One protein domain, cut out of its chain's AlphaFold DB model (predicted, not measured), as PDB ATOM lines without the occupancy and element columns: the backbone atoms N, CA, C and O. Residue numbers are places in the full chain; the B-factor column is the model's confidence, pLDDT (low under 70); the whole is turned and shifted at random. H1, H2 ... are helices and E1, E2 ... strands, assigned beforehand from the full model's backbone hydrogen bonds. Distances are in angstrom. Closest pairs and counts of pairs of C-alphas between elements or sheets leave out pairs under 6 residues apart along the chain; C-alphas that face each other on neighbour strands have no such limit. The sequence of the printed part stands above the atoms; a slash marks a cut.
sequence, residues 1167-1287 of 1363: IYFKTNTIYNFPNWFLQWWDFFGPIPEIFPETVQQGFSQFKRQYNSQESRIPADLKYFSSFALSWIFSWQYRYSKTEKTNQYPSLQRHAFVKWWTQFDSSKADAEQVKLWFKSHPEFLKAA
ATOM      1  N   ILE A1167      42.242  49.347 150.718       90.24
ATOM      2  CA  ILE A1167      43.464  50.114 150.961       90.24
ATOM      3  C   ILE A1167      43.097  51.369 151.757       90.24
ATOM      4  O   ILE A1167      42.095  52.022 151.472       90.24
ATOM      5  N   TYR A1168      43.880  51.664 152.792       89.54
ATOM      6  CA  TYR A1168      43.688  52.799 153.690       89.54
ATOM      7  C   TYR A1168      45.010  53.165 154.370       89.54
ATOM      8  O   TYR A1168      45.882  52.309 154.554       89.54
ATOM      9  N   PHE A1169      45.156  54.424 154.778       89.00
ATOM     10  CA  PHE A1169      46.280  54.853 155.614       89.00
ATOM     11  C   PHE A1169      45.939  54.706 157.102       89.00
ATOM     12  O   PHE A1169      44.792  54.859 157.518       89.00
ATOM     13  N   LYS A1170      46.938  54.391 157.932       85.08
ATOM     14  CA  LYS A1170      46.765  54.242 159.380       85.08
ATOM     15  C   LYS A1170      46.810  55.624 160.027       85.08
ATOM     16  O   LYS A1170      47.830  56.305 159.952       85.08
ATOM     17  N   THR A1171      45.725  56.003 160.699       81.76
ATOM     18  CA  THR A1171      45.624  57.241 161.492       81.76
ATOM     19  C   THR A1171      46.828  57.431 162.419       81.76
ATOM     20  O   THR A1171      47.402  56.457 162.920       81.76
ATOM     21  N   ASN A1172      47.181  58.689 162.689       78.19
ATOM     22  CA  ASN A1172      48.248  59.086 163.617       78.19
ATOM     23  C   ASN A1172      49.610  58.439 163.278       78.19
ATOM     24  O   ASN A1172      50.344  57.988 164.158       78.19
ATOM     25  N   THR A1173      49.934  58.357 161.984       79.16
ATOM     26  CA  THR A1173      51.211  57.841 161.472       79.16
ATOM     27  C   THR A1173      51.816  58.857 160.506       79.16
ATOM     28  O   THR A1173      51.189  59.212 159.515       79.16
ATOM     29  N   ILE A1174      53.041  59.315 160.781       77.65
ATOM     30  CA  ILE A1174      53.805  60.151 159.846       77.65
ATOM     31  C   ILE A1174      54.386  59.240 158.756       77.65
ATOM     32  O   ILE A1174      55.028  58.231 159.060       77.65
ATOM     33  N   TYR A1175      54.138  59.591 157.494       80.82
ATOM     34  CA  TYR A1175      54.540  58.816 156.324       80.82
ATOM     35  C   TYR A1175      55.634  59.529 155.524       80.82
ATOM     36  O   TYR A1175      55.415  60.618 154.998       80.82
ATOM     37  N   ASN A1176      56.778  58.859 155.368       82.62
ATOM     38  CA  ASN A1176      57.830  59.253 154.434       82.62
ATOM     39  C   ASN A1176      57.693  58.374 153.184       82.62
ATOM     40  O   ASN A1176      57.986  57.178 153.243       82.62
ATOM     41  N   PHE A1177      57.208  58.940 152.079       85.50
ATOM     42  CA  PHE A1177      56.959  58.192 150.844       85.50
ATOM     43  C   PHE A1177      58.231  58.088 149.985       85.50
ATOM     44  O   PHE A1177      58.763  59.122 149.583       85.50
ATOM     45  N   PRO A1178      58.737  56.875 149.685       83.16
ATOM     46  CA  PRO A1178      59.840  56.696 148.743       83.16
ATOM     47  C   PRO A1178      59.366  56.887 147.294       83.16
ATOM     48  O   PRO A1178      58.195  56.672 146.985       83.16
ATOM     49  N   ASN A1179      60.282  57.209 146.374       79.95
ATOM     50  CA  ASN A1179      59.937  57.503 144.973       79.95
ATOM     51  C   ASN A1179      59.202  56.352 144.251       79.95
ATOM     52  O   ASN A1179      58.358  56.616 143.397       79.95
ATOM     53  N   TRP A1180      59.455  55.084 144.608       84.61
ATOM     54  CA  TRP A1180      58.689  53.956 144.056       84.61
ATOM     55  C   TRP A1180      57.235  53.941 144.538       84.61
ATOM     56  O   TRP A1180      56.364  53.482 143.807       84.61
ATOM     57  N   PHE A1181      56.944  54.461 145.736       87.73
ATOM     58  CA  PHE A1181      55.575  54.542 146.238       87.73
ATOM     59  C   PHE A1181      54.772  55.604 145.479       87.73
ATOM     60  O   PHE A1181      53.568  55.446 145.324       87.73
ATOM     61  N   LEU A1182      55.428  56.637 144.938       85.81
ATOM     62  CA  LEU A1182      54.791  57.589 144.022       85.81
ATOM     63  C   LEU A1182      54.410  56.905 142.697       85.81
ATOM     64  O   LEU A1182      53.281  57.038 142.244       85.81
ATOM     65  N   GLN A1183      55.297  56.079 142.129       81.85
ATOM     66  CA  GLN A1183      54.962  55.259 140.952       81.85
ATOM     67  C   GLN A1183      53.865  54.225 141.256       81.85
ATOM     68  O   GLN A1183      52.994  53.982 140.429       81.85
ATOM     69  N   TRP A1184      53.877  53.620 142.445       86.13
ATOM     70  CA  TRP A1184      52.817  52.714 142.893       86.13
ATOM     71  C   TRP A1184      51.478  53.457 143.052       86.13
ATOM     72  O   TRP A1184      50.437  52.943 142.649       86.13
ATOM     73  N   TRP A1185      51.499  54.689 143.565       88.84
ATOM     74  CA  TRP A1185      50.320  55.548 143.679       88.84
ATOM     75  C   TRP A1185      49.698  55.852 142.308       88.84
ATOM     76  O   TRP A1185      48.492  55.675 142.156       88.84
ATOM     77  N   ASP A1186      50.512  56.163 141.293       85.26
ATOM     78  CA  ASP A1186      50.057  56.374 139.905       85.26
ATOM     79  C   ASP A1186      49.321  55.150 139.296       85.26
ATOM     80  O   ASP A1186      48.523  55.315 138.371       85.26
ATOM     81  N   PHE A1187      49.561  53.923 139.789       82.47
ATOM     82  CA  PHE A1187      48.941  52.682 139.278       82.47
ATOM     83  C   PHE A1187      47.823  52.091 140.159       82.47
ATOM     84  O   PHE A1187      46.927  51.423 139.636       82.47
ATOM     85  N   PHE A1188      47.886  52.278 141.480       87.33
ATOM     86  CA  PHE A1188      47.015  51.614 142.466       87.33
ATOM     87  C   PHE A1188      46.235  52.593 143.365       87.33
ATOM     88  O   PHE A1188      45.373  52.174 144.152       87.33
ATOM     89  N   GLY A1189      46.531  53.890 143.262       87.34
ATOM     90  CA  GLY A1189      45.867  54.957 143.999       87.34
ATOM     91  C   GLY A1189      44.402  55.180 143.584       87.34
ATOM     92  O   GLY A1189      43.929  54.645 142.578       87.34
ATOM     93  N   PRO A1190      43.650  55.956 144.377       90.35
ATOM     94  CA  PRO A1190      42.288  56.367 144.070       90.35
ATOM     95  C   PRO A1190      42.276  57.564 143.109       90.35
ATOM     96  O   PRO A1190      43.121  58.450 143.196       90.35
ATOM     97  N   ILE A1191      41.266  57.629 142.241       88.72
ATOM     98  CA  ILE A1191      41.058  58.748 141.308       88.72
ATOM     99  C   ILE A1191      39.964  59.702 141.839       88.72
ATOM    100  O   ILE A1191      39.032  59.211 142.485       88.72
ATOM    101  N   PRO A1192      40.031  61.031 141.607       85.14
ATOM    102  CA  PRO A1192      39.077  62.003 142.165       85.14
ATOM    103  C   PRO A1192      37.600  61.737 141.852       85.14
ATOM    104  O   PRO A1192      36.722  62.090 142.635       85.14
ATOM    105  N   GLU A1193      37.313  61.064 140.739       86.69
ATOM    106  CA  GLU A1193      35.972  60.736 140.253       86.69
ATOM    107  C   GLU A1193      35.186  59.797 141.190       86.69
ATOM    108  O   GLU A1193      33.983  59.621 141.005       86.69
ATOM    109  N   ILE A1194      35.832  59.188 142.194       89.62
ATOM    110  CA  ILE A1194      35.154  58.337 143.189       89.62
ATOM    111  C   ILE A1194      34.758  59.086 144.473       89.62
ATOM    112  O   ILE A1194      34.113  58.483 145.330       89.62
ATOM    113  N   PHE A1195      35.167  60.346 144.665       89.66
ATOM    114  CA  PHE A1195      35.039  61.023 145.962       89.66
ATOM    115  C   PHE A1195      33.585  61.465 146.238       89.66
ATOM    116  O   PHE A1195      32.957  62.072 145.368       89.66
ATOM    117  N   PRO A1196      33.038  61.235 147.449       90.58
ATOM    118  CA  PRO A1196      31.792  61.865 147.886       90.58
ATOM    119  C   PRO A1196      31.906  63.391 147.880       90.58
ATOM    120  O   PRO A1196      32.981  63.937 148.120       90.58
ATOM    121  N   GLU A1197      30.787  64.086 147.682       90.42
ATOM    122  CA  GLU A1197      30.767  65.542 147.491       90.42
ATOM    123  C   GLU A1197      31.434  66.328 148.640       90.42
ATOM    124  O   GLU A1197      32.215  67.241 148.380       90.42
ATOM    125  N   THR A1198      31.235  65.923 149.901       90.89
ATOM    126  CA  THR A1198      31.897  66.548 151.065       90.89
ATOM    127  C   THR A1198      33.422  66.404 151.018       90.89
ATOM    128  O   THR A1198      34.151  67.360 151.287       90.89
ATOM    129  N   VAL A1199      33.911  65.230 150.606       91.82
ATOM    130  CA  VAL A1199      35.342  64.921 150.463       91.82
ATOM    131  C   VAL A1199      35.934  65.648 149.258       91.82
ATOM    132  O   VAL A1199      37.076  66.091 149.323       91.82
ATOM    133  N   GLN A1200      35.161  65.820 148.182       91.51
ATOM    134  CA  GLN A1200      35.560  66.579 146.997       91.51
ATOM    135  C   GLN A1200      35.667  68.085 147.290       91.51
ATOM    136  O   GLN A1200      36.599  68.739 146.818       91.51
ATOM    137  N   GLN A1201      34.774  68.637 148.119       92.05
ATOM    138  CA  GLN A1201      34.875  70.011 148.623       92.05
ATOM    139  C   GLN A1201      36.121  70.191 149.510       92.05
ATOM    140  O   GLN A1201      36.915  71.107 149.272       92.05
ATOM    141  N   GLY A1202      36.351  69.280 150.468       93.27
ATOM    142  CA  GLY A1202      37.562  69.262 151.296       93.27
ATOM    143  C   GLY A1202      38.844  69.168 150.460       93.27
ATOM    144  O   GLY A1202      39.750  69.989 150.612       93.27
ATOM    145  N   PHE A1203      38.890  68.250 149.491       93.36
ATOM    146  CA  PHE A1203      40.046  68.045 148.618       93.36
ATOM    147  C   PHE A1203      40.321  69.263 147.732       93.36
ATOM    148  O   PHE A1203      41.475  69.657 147.560       93.36
ATOM    149  N   SER A1204      39.271  69.907 147.217       91.12
ATOM    150  CA  SER A1204      39.392  71.131 146.417       91.12
ATOM    151  C   SER A1204      39.979  72.285 147.232       91.12
ATOM    152  O   SER A1204      40.843  73.015 146.741       91.12
ATOM    153  N   GLN A1205      39.577  72.424 148.500       91.66
ATOM    154  CA  GLN A1205      40.187  73.395 149.408       91.66
ATOM    155  C   GLN A1205      41.646  73.023 149.722       91.66
ATOM    156  O   GLN A1205      42.515  73.894 149.662       91.66
ATOM    157  N   PHE A1206      41.925  71.742 149.987       92.99
ATOM    158  CA  PHE A1206      43.267  71.247 150.293       92.99
ATOM    159  C   PHE A1206      44.239  71.512 149.141       92.99
ATOM    160  O   PHE A1206      45.259  72.168 149.328       92.99
ATOM    161  N   LYS A1207      43.878  71.106 147.919       90.18
ATOM    162  CA  LYS A1207      44.673  71.305 146.699       90.18
ATOM    163  C   LYS A1207      44.927  72.786 146.373       90.18
ATOM    164  O   LYS A1207      45.922  73.095 145.724       90.18
ATOM    165  N   ARG A1208      44.070  73.705 146.841       88.97
ATOM    166  CA  ARG A1208      44.269  75.162 146.717       88.97
ATOM    167  C   ARG A1208      45.233  75.731 147.767       88.97
ATOM    168  O   ARG A1208      45.916  76.709 147.479       88.97
ATOM    169  N   GLN A1209      45.261  75.161 148.974       89.43
ATOM    170  CA  GLN A1209      46.065  75.643 150.107       89.43
ATOM    171  C   GLN A1209      47.428  74.946 150.244       89.43
ATOM    172  O   GLN A1209      48.311  75.480 150.904       89.43
ATOM    173  N   TYR A1210      47.613  73.779 149.627       89.31
ATOM    174  CA  TYR A1210      48.811  72.951 149.761       89.31
ATOM    175  C   TYR A1210      50.009  73.454 148.938       89.31
ATOM    176  O   TYR A1210      49.867  73.746 147.746       89.31
ATOM    177  N   ASN A1211      51.209  73.489 149.531       83.81
ATOM    178  CA  ASN A1211      52.435  73.817 148.801       83.81
ATOM    179  C   ASN A1211      52.985  72.622 147.999       83.81
ATOM    180  O   ASN A1211      53.943  71.953 148.394       83.81
ATOM    181  N   SER A1212      52.408  72.388 146.821       74.41
ATOM    182  CA  SER A1212      52.883  71.369 145.875       74.41
ATOM    183  C   SER A1212      54.197  71.720 145.156       74.41
ATOM    184  O   SER A1212      54.582  70.986 144.250       74.41
ATOM    185  N   GLN A1213      54.849  72.849 145.472       67.86
ATOM    186  CA  GLN A1213      56.189  73.170 144.960       67.86
ATOM    187  C   GLN A1213      57.293  72.853 145.968       67.86
ATOM    188  O   GLN A1213      58.360  72.421 145.547       67.86
ATOM    189  N   GLU A1214      57.057  73.012 147.272       64.68
ATOM    190  CA  GLU A1214      58.016  72.587 148.304       64.68
ATOM    191  C   GLU A1214      57.874  71.097 148.636       64.68
ATOM    192  O   GLU A1214      58.871  70.412 148.876       64.68
ATOM    193  N   SER A1215      56.653  70.549 148.609       69.44
ATOM    194  CA  SER A1215      56.458  69.126 148.877       69.44
ATOM    195  C   SER A1215      56.624  68.263 147.628       69.44
ATOM    196  O   SER A1215      55.858  68.366 146.674       69.44
ATOM    197  N   ARG A1216      57.557  67.303 147.694       76.74
ATOM    198  CA  ARG A1216      57.709  66.207 146.713       76.74
ATOM    199  C   ARG A1216      56.554  65.183 146.744       76.74
ATOM    200  O   ARG A1216      56.599  64.197 146.016       76.74
ATOM    201  N   ILE A1217      55.552  65.375 147.606       83.88
ATOM    202  CA  ILE A1217      54.402  64.478 147.779       83.88
ATOM    203  C   ILE A1217      53.203  65.062 147.004       83.88
ATOM    204  O   ILE A1217      52.832  66.209 147.260       83.88
ATOM    205  N   PRO A1218      52.557  64.305 146.096       87.39
ATOM    206  CA  PRO A1218      51.319  64.726 145.443       87.39
ATOM    207  C   PRO A1218      50.218  65.113 146.442       87.39
ATOM    208  O   PRO A1218      50.058  64.486 147.493       87.39
ATOM    209  N   ALA A1219      49.448  66.158 146.122       89.31
ATOM    210  CA  ALA A1219      48.463  66.743 147.039       89.31
ATOM    211  C   ALA A1219      47.356  65.752 147.450       89.31
ATOM    212  O   ALA A1219      46.891  65.774 148.582       89.31
ATOM    213  N   ASP A1220      46.962  64.867 146.541       89.81
ATOM    214  CA  ASP A1220      46.042  63.748 146.741       89.81
ATOM    215  C   ASP A1220      46.630  62.655 147.645       89.81
ATOM    216  O   ASP A1220      45.968  62.250 148.600       89.81
ATOM    217  N   LEU A1221      47.888  62.248 147.445       91.18
ATOM    218  CA  LEU A1221      48.571  61.317 148.353       91.18
ATOM    219  C   LEU A1221      48.703  61.907 149.767       91.18
ATOM    220  O   LEU A1221      48.439  61.224 150.764       91.18
ATOM    221  N   LYS A1222      49.061  63.192 149.883       90.35
ATOM    222  CA  LYS A1222      49.110  63.874 151.182       90.35
ATOM    223  C   LYS A1222      47.720  63.971 151.815       90.35
ATOM    224  O   LYS A1222      47.600  63.726 153.012       90.35
ATOM    225  N   TYR A1223      46.677  64.260 151.039       92.08
ATOM    226  CA  TYR A1223      45.292  64.308 151.513       92.08
ATOM    227  C   TYR A1223      44.822  62.944 152.047       92.08
ATOM    228  O   TYR A1223      44.423  62.837 153.207       92.08
ATOM    229  N   PHE A1224      44.965  61.876 151.256       91.87
ATOM    230  CA  PHE A1224      44.562  60.520 151.649       91.87
ATOM    231  C   PHE A1224      45.302  60.015 152.889       91.87
ATOM    232  O   PHE A1224      44.687  59.399 153.761       91.87
ATOM    233  N   SER A1225      46.602  60.297 152.996       90.81
ATOM    234  CA  SER A1225      47.401  59.897 154.160       90.81
ATOM    235  C   SER A1225      47.143  60.744 155.409       90.81
ATOM    236  O   SER A1225      47.205  60.208 156.513       90.81
ATOM    237  N   SER A1226      46.788  62.024 155.256       89.10
ATOM    238  CA  SER A1226      46.488  62.924 156.381       89.10
ATOM    239  C   SER A1226      45.107  62.665 156.991       89.10
ATOM    240  O   SER A1226      44.980  62.644 158.212       89.10
ATOM    241  N   PHE A1227      44.089  62.404 156.162       91.19
ATOM    242  CA  PHE A1227      42.716  62.122 156.612       91.19
ATOM    243  C   PHE A1227      42.388  60.619 156.700       91.19
ATOM    244  O   PHE A1227      41.240  60.248 156.935       91.19
ATOM    245  N   ALA A1228      43.395  59.749 156.541       90.06
ATOM    246  CA  ALA A1228      43.284  58.287 156.624       90.06
ATOM    247  C   ALA A1228      42.200  57.674 155.710       90.06
ATOM    248  O   ALA A1228      41.531  56.708 156.080       90.06
ATOM    249  N   LEU A1229      42.028  58.245 154.515       90.96
ATOM    250  CA  LEU A1229      40.967  57.881 153.574       90.96
ATOM    251  C   LEU A1229      41.132  56.453 153.026       90.96
ATOM    252  O   LEU A1229      42.252  55.969 152.830       90.96
ATOM    253  N   SER A1230      40.001  55.807 152.727       91.43
ATOM    254  CA  SER A1230      39.928  54.390 152.337       91.43
ATOM    255  C   SER A1230      39.274  54.182 150.968       91.43
ATOM    256  O   SER A1230      38.184  54.693 150.703       91.43
ATOM    257  N   TRP A1231      39.877  53.345 150.124       93.02
ATOM    258  CA  TRP A1231      39.331  52.952 148.821       93.02
ATOM    259  C   TRP A1231      39.475  51.450 148.573       93.02
ATOM    260  O   TRP A1231      40.281  50.755 149.191       93.02
ATOM    261  N   ILE A1232      38.655  50.934 147.664       92.28
ATOM    262  CA  ILE A1232      38.721  49.561 147.175       92.28
ATOM    263  C   ILE A1232      39.405  49.584 145.808       92.28
ATOM    264  O   ILE A1232      38.971  50.324 144.926       92.28
ATOM    265  N   PHE A1233      40.424  48.749 145.618       90.97
ATOM    266  CA  PHE A1233      41.085  48.495 144.336       90.97
ATOM    267  C   PHE A1233      40.842  47.046 143.894       90.97
ATOM    268  O   PHE A1233      40.898  46.108 144.687       90.97
ATOM    269  N   SER A1234      40.597  46.829 142.609       89.82
ATOM    270  CA  SER A1234      40.551  45.496 141.997       89.82
ATOM    271  C   SER A1234      40.985  45.581 140.538       89.82
ATOM    272  O   SER A1234      41.019  46.668 139.969       89.82
ATOM    273  N   TRP A1235      41.306  44.454 139.910       89.87
ATOM    274  CA  TRP A1235      41.667  44.432 138.495       89.87
ATOM    275  C   TRP A1235      41.130  43.177 137.803       89.87
ATOM    276  O   TRP A1235      41.003  42.114 138.418       89.87
ATOM    277  N   GLN A1236      40.820  43.294 136.512       85.71
ATOM    278  CA  GLN A1236      40.437  42.172 135.648       85.71
ATOM    279  C   GLN A1236      41.132  42.288 134.292       85.71
ATOM    280  O   GLN A1236      41.518  43.380 133.874       85.71
ATOM    281  N   TYR A1237      41.279  41.177 133.573       85.06
ATOM    282  CA  TYR A1237      41.736  41.230 132.186       85.06
ATOM    283  C   TYR A1237      40.624  41.768 131.272       85.06
ATOM    284  O   TYR A1237      39.507  41.250 131.270       85.06
ATOM    285  N   ARG A1238      40.939  42.785 130.464       80.80
ATOM    286  CA  ARG A1238      40.125  43.237 129.328       80.80
ATOM    287  C   ARG A1238      40.916  43.060 128.035       80.80
ATOM    288  O   ARG A1238      42.105  43.360 127.976       80.80
ATOM    289  N   TYR A1239      40.235  42.617 126.985       76.63
ATOM    290  CA  TYR A1239      40.767  42.693 125.628       76.63
ATOM    291  C   TYR A1239      40.724  44.144 125.152       76.63
ATOM    292  O   TYR A1239      39.639  44.694 124.963       76.63
ATOM    293  N   SER A1240      41.885  44.756 124.920       65.38
ATOM    294  CA  SER A1240      41.947  46.027 124.205       65.38
ATOM    295  C   SER A1240      41.835  45.755 122.705       65.38
ATOM    296  O   SER A1240      42.768  45.230 122.092       65.38
ATOM    297  N   LYS A1241      40.717  46.145 122.095       59.68
ATOM    298  CA  LYS A1241      40.695  46.432 120.662       59.68
ATOM    299  C   LYS A1241      41.113  47.890 120.493       59.68
ATOM    300  O   LYS A1241      40.333  48.789 120.777       59.68
ATOM    301  N   THR A1242      42.353  48.132 120.082       55.22
ATOM    302  CA  THR A1242      42.810  49.466 119.674       55.22
ATOM    303  C   THR A1242      42.301  49.741 118.263       55.22
ATOM    304  O   THR A1242      43.006  49.527 117.285       55.22
ATOM    305  N   GLU A1243      41.050  50.189 118.148       59.02
ATOM    306  CA  GLU A1243      40.336  50.294 116.861       59.02
ATOM    307  C   GLU A1243      40.968  51.289 115.865       59.02
ATOM    308  O   GLU A1243      40.659  51.244 114.677       59.02
ATOM    309  N   LYS A1244      41.907  52.131 116.324       56.88
ATOM    310  CA  LYS A1244      42.680  53.082 115.505       56.88
ATOM    311  C   LYS A1244      44.120  52.628 115.161       56.88
ATOM    312  O   LYS A1244      44.843  53.394 114.531       56.88
ATOM    313  N   THR A1245      44.574  51.413 115.516       49.23
ATOM    314  CA  THR A1245      45.918  50.907 115.130       49.23
ATOM    315  C   THR A1245      45.920  49.452 114.650       49.23
ATOM    316  O   THR A1245      45.217  48.595 115.173       49.23
ATOM    317  N   ASN A1246      46.803  49.136 113.695       55.80
ATOM    318  CA  ASN A1246      47.043  47.778 113.165       55.80
ATOM    319  C   ASN A1246      47.819  46.862 114.151       55.80
ATOM    320  O   ASN A1246      48.586  45.989 113.741       55.80
ATOM    321  N   GLN A1247      47.683  47.097 115.457       56.05
ATOM    322  CA  GLN A1247      48.337  46.325 116.512       56.05
ATOM    323  C   GLN A1247      47.494  45.099 116.881       56.05
ATOM    324  O   GLN A1247      46.265  45.129 116.833       56.05
ATOM    325  N   TYR A1248      48.159  44.006 117.261       61.78
ATOM    326  CA  TYR A1248      47.478  42.805 117.744       61.78
ATOM    327  C   TYR A1248      46.651  43.126 119.004       61.78
ATOM    328  O   TYR A1248      47.132  43.871 119.862       61.78
ATOM    329  N   PRO A1249      45.431  42.573 119.151       63.95
ATOM    330  CA  PRO A1249      44.546  42.897 120.268       63.95
ATOM    331  C   PRO A1249      45.162  42.443 121.598       63.95
ATOM    332  O   PRO A1249      45.202  41.249 121.899       63.95
ATOM    333  N   SER A1250      45.664  43.397 122.384       72.47
ATOM    334  CA  SER A1250      46.410  43.098 123.610       72.47
ATOM    335  C   SER A1250      45.490  42.756 124.789       72.47
ATOM    336  O   SER A1250      44.415  43.338 124.958       72.47
ATOM    337  N   LEU A1251      45.914  41.803 125.621       79.30
ATOM    338  CA  LEU A1251      45.234  41.475 126.872       79.30
ATOM    339  C   LEU A1251      45.763  42.403 127.973       79.30
ATOM    340  O   LEU A1251      46.878  42.228 128.458       79.30
ATOM    341  N   GLN A1252      44.974  43.403 128.357       79.62
ATOM    342  CA  GLN A1252      45.375  44.426 129.323       79.62
ATOM    343  C   GLN A1252      44.758  44.151 130.695       79.62
ATOM    344  O   GLN A1252      43.621  43.686 130.797       79.62
ATOM    345  N   ARG A1253      45.484  44.466 131.775       85.41
ATOM    346  CA  ARG A1253      44.896  44.519 133.121       85.41
ATOM    347  C   ARG A1253      44.183  45.854 133.275       85.41
ATOM    348  O   ARG A1253      44.823  46.899 133.280       85.41
ATOM    349  N   HIS A1254      42.864  45.811 133.386       86.22
ATOM    350  CA  HIS A1254      42.045  46.982 133.646       86.22
ATOM    351  C   HIS A1254      41.772  47.069 135.147       86.22
ATOM    352  O   HIS A1254      41.168  46.160 135.725       86.22
ATOM    353  N   ALA A1255      42.257  48.140 135.768       87.72
ATOM    354  CA  ALA A1255      41.986  48.455 137.162       87.72
ATOM    355  C   ALA A1255      40.561  49.007 137.335       87.72
ATOM    356  O   ALA A1255      40.007  49.645 136.443       87.72
ATOM    357  N   PHE A1256      39.993  48.781 138.513       88.63
ATOM    358  CA  PHE A1256      38.748  49.372 138.983       88.63
ATOM    359  C   PHE A1256      38.966  49.855 140.415       88.63
ATOM    360  O   PHE A1256      39.265  49.048 141.303       88.63
ATOM    361  N   VAL A1257      38.771  51.151 140.643       90.51
ATOM    362  CA  VAL A1257      38.770  51.756 141.979       90.51
ATOM    363  C   VAL A1257      37.362  52.184 142.376       90.51
ATOM    364  O   VAL A1257      36.551  52.562 141.532       90.51
ATOM    365  N   LYS A1258      37.047  52.089 143.669       91.20
ATOM    366  CA  LYS A1258      35.746  52.469 144.232       91.20
ATOM    367  C   LYS A1258      35.917  53.024 145.643       91.20
ATOM    368  O   LYS A1258      36.660  52.458 146.440       91.20
ATOM    369  N   TRP A1259      35.182  54.080 145.980       91.68
ATOM    370  CA  TRP A1259      35.144  54.608 147.344       91.68
ATOM    371  C   TRP A1259      34.646  53.570 148.358       91.68
ATOM    372  O   TRP A1259      33.679  52.840 148.101       91.68
ATOM    373  N   TRP A1260      35.277  53.514 149.532       91.69
ATOM    374  CA  TRP A1260      34.791  52.688 150.632       91.69
ATOM    375  C   TRP A1260      33.637  53.413 151.334       91.69
ATOM    376  O   TRP A1260      33.849  54.273 152.180       91.69
ATOM    377  N   THR A1261      32.393  53.062 151.000       87.21
ATOM    378  CA  THR A1261      31.175  53.755 151.476       87.21
ATOM    379  C   THR A1261      30.893  53.630 152.981       87.21
ATOM    380  O   THR A1261      29.867  54.115 153.438       87.21
ATOM    381  N   GLN A1262      31.768  52.966 153.741       88.44
ATOM    382  CA  GLN A1262      31.762  52.953 155.208       88.44
ATOM    383  C   GLN A1262      32.736  53.998 155.797       88.44
ATOM    384  O   GLN A1262      32.838  54.126 157.015       88.44
ATOM    385  N   PHE A1263      33.458  54.750 154.954       86.53
ATOM    386  CA  PHE A1263      34.259  55.885 155.395       86.53
ATOM    387  C   PHE A1263      33.353  57.066 155.759       86.53
ATOM    388  O   PHE A1263      32.627  57.604 154.918       86.53
ATOM    389  N   ASP A1264      33.449  57.496 157.014       87.18
ATOM    390  CA  ASP A1264      32.788  58.688 157.534       87.18
ATOM    391  C   ASP A1264      33.319  59.951 156.839       87.18
ATOM    392  O   ASP A1264      34.373  60.495 157.170       87.18
ATOM    393  N   SER A1265      32.557  60.402 155.847       86.51
ATOM    394  CA  SER A1265      32.942  61.451 154.902       86.51
ATOM    395  C   SER A1265      32.888  62.872 155.491       86.51
ATOM    396  O   SER A1265      33.175  63.828 154.773       86.51
ATOM    397  N   SER A1266      32.564  63.015 156.785       86.86
ATOM    398  CA  SER A1266      32.724  64.267 157.546       86.86
ATOM    399  C   SER A1266      34.178  64.508 157.975       86.86
ATOM    400  O   SER A1266      34.630  65.645 158.074       86.86
ATOM    401  N   LYS A1267      34.970  63.440 158.148       86.84
ATOM    402  CA  LYS A1267      36.365  63.509 158.626       86.84
ATOM    403  C   LYS A1267      37.348  64.146 157.639       86.84
ATOM    404  O   LYS A1267      38.507  64.345 157.988       86.84
ATOM    405  N   ALA A1268      36.893  64.456 156.429       87.04
ATOM    406  CA  ALA A1268      37.656  65.110 155.371       87.04
ATOM    407  C   ALA A1268      36.801  66.175 154.659       87.04
ATOM    408  O   ALA A1268      36.788  66.262 153.433       87.04
ATOM    409  N   ASP A1269      36.031  66.948 155.429       90.42
ATOM    410  CA  ASP A1269      35.312  68.119 154.926       90.42
ATOM    411  C   ASP A1269      36.199  69.387 154.891       90.42
ATOM    412  O   ASP A1269      37.385  69.380 155.241       90.42
ATOM    413  N   ALA A1270      35.619  70.506 154.454       90.26
ATOM    414  CA  ALA A1270      36.318  71.785 154.356       90.26
ATOM    415  C   ALA A1270      36.771  72.372 155.714       90.26
ATOM    416  O   ALA A1270      37.762  73.106 155.748       90.26
ATOM    417  N   GLU A1271      36.102  72.061 156.830       91.07
ATOM    418  CA  GLU A1271      36.496  72.518 158.171       91.07
ATOM    419  C   GLU A1271      37.626  71.660 158.747       91.07
ATOM    420  O   GLU A1271      38.602  72.208 159.266       91.07
ATOM    421  N   GLN A1272      37.576  70.335 158.569       91.89
ATOM    422  CA  GLN A1272      38.686  69.447 158.938       91.89
ATOM    423  C   GLN A1272      39.969  69.818 158.184       91.89
ATOM    424  O   GLN A1272      41.054  69.811 158.765       91.89
ATOM    425  N   VAL A1273      39.861  70.257 156.926       91.34
ATOM    426  CA  VAL A1273      41.004  70.796 156.170       91.34
ATOM    427  C   VAL A1273      41.536  72.107 156.764       91.34
ATOM    428  O   VAL A1273      42.753  72.258 156.879       91.34
ATOM    429  N   LYS A1274      40.679  73.036 157.220       89.40
ATOM    430  CA  LYS A1274      41.135  74.263 157.914       89.40
ATOM    431  C   LYS A1274      41.843  73.934 159.232       89.40
ATOM    432  O   LYS A1274      42.856  74.552 159.549       89.40
ATOM    433  N   LEU A1275      41.329  72.966 159.991       90.84
ATOM    434  CA  LEU A1275      41.932  72.484 161.239       90.84
ATOM    435  C   LEU A1275      43.277  71.781 160.993       90.84
ATOM    436  O   LEU A1275      44.221  71.961 161.767       90.84
ATOM    437  N   TRP A1276      43.401  71.049 159.886       91.61
ATOM    438  CA  TRP A1276      44.648  70.389 159.511       91.61
ATOM    439  C   TRP A1276      45.747  71.392 159.130       91.61
ATOM    440  O   TRP A1276      46.849  71.302 159.661       91.61
ATOM    441  N   PHE A1277      45.450  72.412 158.315       91.29
ATOM    442  CA  PHE A1277      46.439  73.457 157.989       91.29
ATOM    443  C   PHE A1277      46.813  74.342 159.188       91.29
ATOM    444  O   PHE A1277      47.938  74.825 159.250       91.29
ATOM    445  N   LYS A1278      45.920  74.518 160.174       88.47
ATOM    446  CA  LYS A1278      46.262  75.168 161.456       88.47
ATOM    447  C   LYS A1278      47.250  74.361 162.308       88.47
ATOM    448  O   LYS A1278      47.940  74.954 163.128       88.47
ATOM    449  N   SER A1279      47.290  73.037 162.150       86.12
ATOM    450  CA  SER A1279      48.217  72.148 162.870       86.12
ATOM    451  C   SER A1279      49.473  71.788 162.069       86.12
ATOM    452  O   SER A1279      50.433  71.309 162.663       86.12
ATOM    453  N   HIS A1280      49.478  72.051 160.758       84.72
ATOM    454  CA  HIS A1280      50.583  71.764 159.841       84.72
ATOM    455  C   HIS A1280      50.869  72.962 158.901       84.72
ATOM    456  O   HIS A1280      50.680  72.861 157.679       84.72
ATOM    457  N   PRO A1281      51.257  74.136 159.445       83.63
ATOM    458  CA  PRO A1281      51.485  75.350 158.657       83.63
ATOM    459  C   PRO A1281      52.632  75.213 157.642       83.63
ATOM    460  O   PRO A1281      52.648  75.933 156.651       83.63
ATOM    461  N   GLU A1282      53.551  74.262 157.828       81.89
ATOM    462  CA  GLU A1282      54.674  73.967 156.930       81.89
ATOM    463  C   GLU A1282      54.258  73.414 155.555       81.89
ATOM    464  O   GLU A1282      55.058  73.399 154.626       81.89
ATOM    465  N   PHE A1283      53.007  72.967 155.398       84.40
ATOM    466  CA  PHE A1283      52.455  72.564 154.099       84.40
ATOM    467  C   PHE A1283      51.577  73.641 153.451       84.40
ATOM    468  O   PHE A1283      51.017  73.408 152.376       84.40
ATOM    469  N   LEU A1284      51.413  74.796 154.098       83.35
ATOM    470  CA  LEU A1284      50.554  75.880 153.643       83.35
ATOM    471  C   LEU A1284      51.307  76.703 152.589       83.35
ATOM    472  O   LEU A1284      52.387  77.228 152.840       83.35
ATOM    473  N   LYS A1285      50.749  76.794 151.379       77.74
ATOM    474  CA  LYS A1285      51.360  77.504 150.254       77.74
ATOM    475  C   LYS A1285      51.621  78.961 150.626       77.74
ATOM    476  O   LYS A1285      50.678  79.694 150.928       77.74
ATOM    477  N   ALA A1286      52.889  79.366 150.554       66.60
ATOM    478  CA  ALA A1286      53.293  80.748 150.762       66.60
ATOM    479  C   ALA A1286      52.454  81.689 149.882       66.60
ATOM    480  O   ALA A1286      52.181  81.386 148.713       66.60
ATOM    481  N   ALA A1287      52.048  82.832 150.441       61.04
ATOM    482  CA  ALA A1287      51.482  83.906 149.635       61.04
ATOM    483  C   ALA A1287      52.515  84.284 148.565       61.04
ATOM    484  O   ALA A1287      53.689  84.467 148.889       61.04
TER     485      ALA A1287
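What this domain is: This is residues 1167 to 1287 of the 1363 residues of the protein "CCHC-type domain-containing protein" of Glycine max (UniProt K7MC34). A long antiparallel hairpin, E1 and E2, reaches away from a small cluster of helices, H2 with H3 and H4, while H1 lies near the hairpin with its residues 1187 to 1188. The printed part has 121 residues, with named elements in the order H1, H2, H3, E1, E2, H4: mixed, helices and strands. It is loose, radius of gyration of the C-alphas 17.1 A, spanning 55 by 32 by 25 A.

Where its parts are: H1, residues 1179 to 1188, begins at C-alpha (59.937, 57.503, 144.973). H2 is 1197 to 1209, 18.5 A; H3 is 1219 to 1226. E1, 1230 to 1240, is 29.4 A long and E2, 1250 to 1259, 28.7 A. H4, 1270 to 1279, ends at C-alpha (48.217, 72.148, 162.870).

How they stand to each other: In the hairpin, N 1234 and O 1256 are 2.9 A apart, within hydrogen-bond range; E1 bends by 61 degrees at 1237. Residues 1167 to 1168 pair antiparallel with 1230 to 1231. H2 touches H4, C-alphas of Gly 1202 and Ala 1270 closest at 4.2 A. With residues 1203 to 1207 alone, H2 touches H3, C-alphas of Lys 1207 and Ala 1219 closest at 5.9 A. In H1 to H4 every O i to N i+4 pair is within hydrogen-bond range.

The domain as a whole: C-alphas 1246 and 1278, the two farthest apart, are 55.5 A apart. The printed part has no cut and no long link. pLDDT is under 70 at 1213 to 1215, 1240 to 1249 and 1286 to 1287.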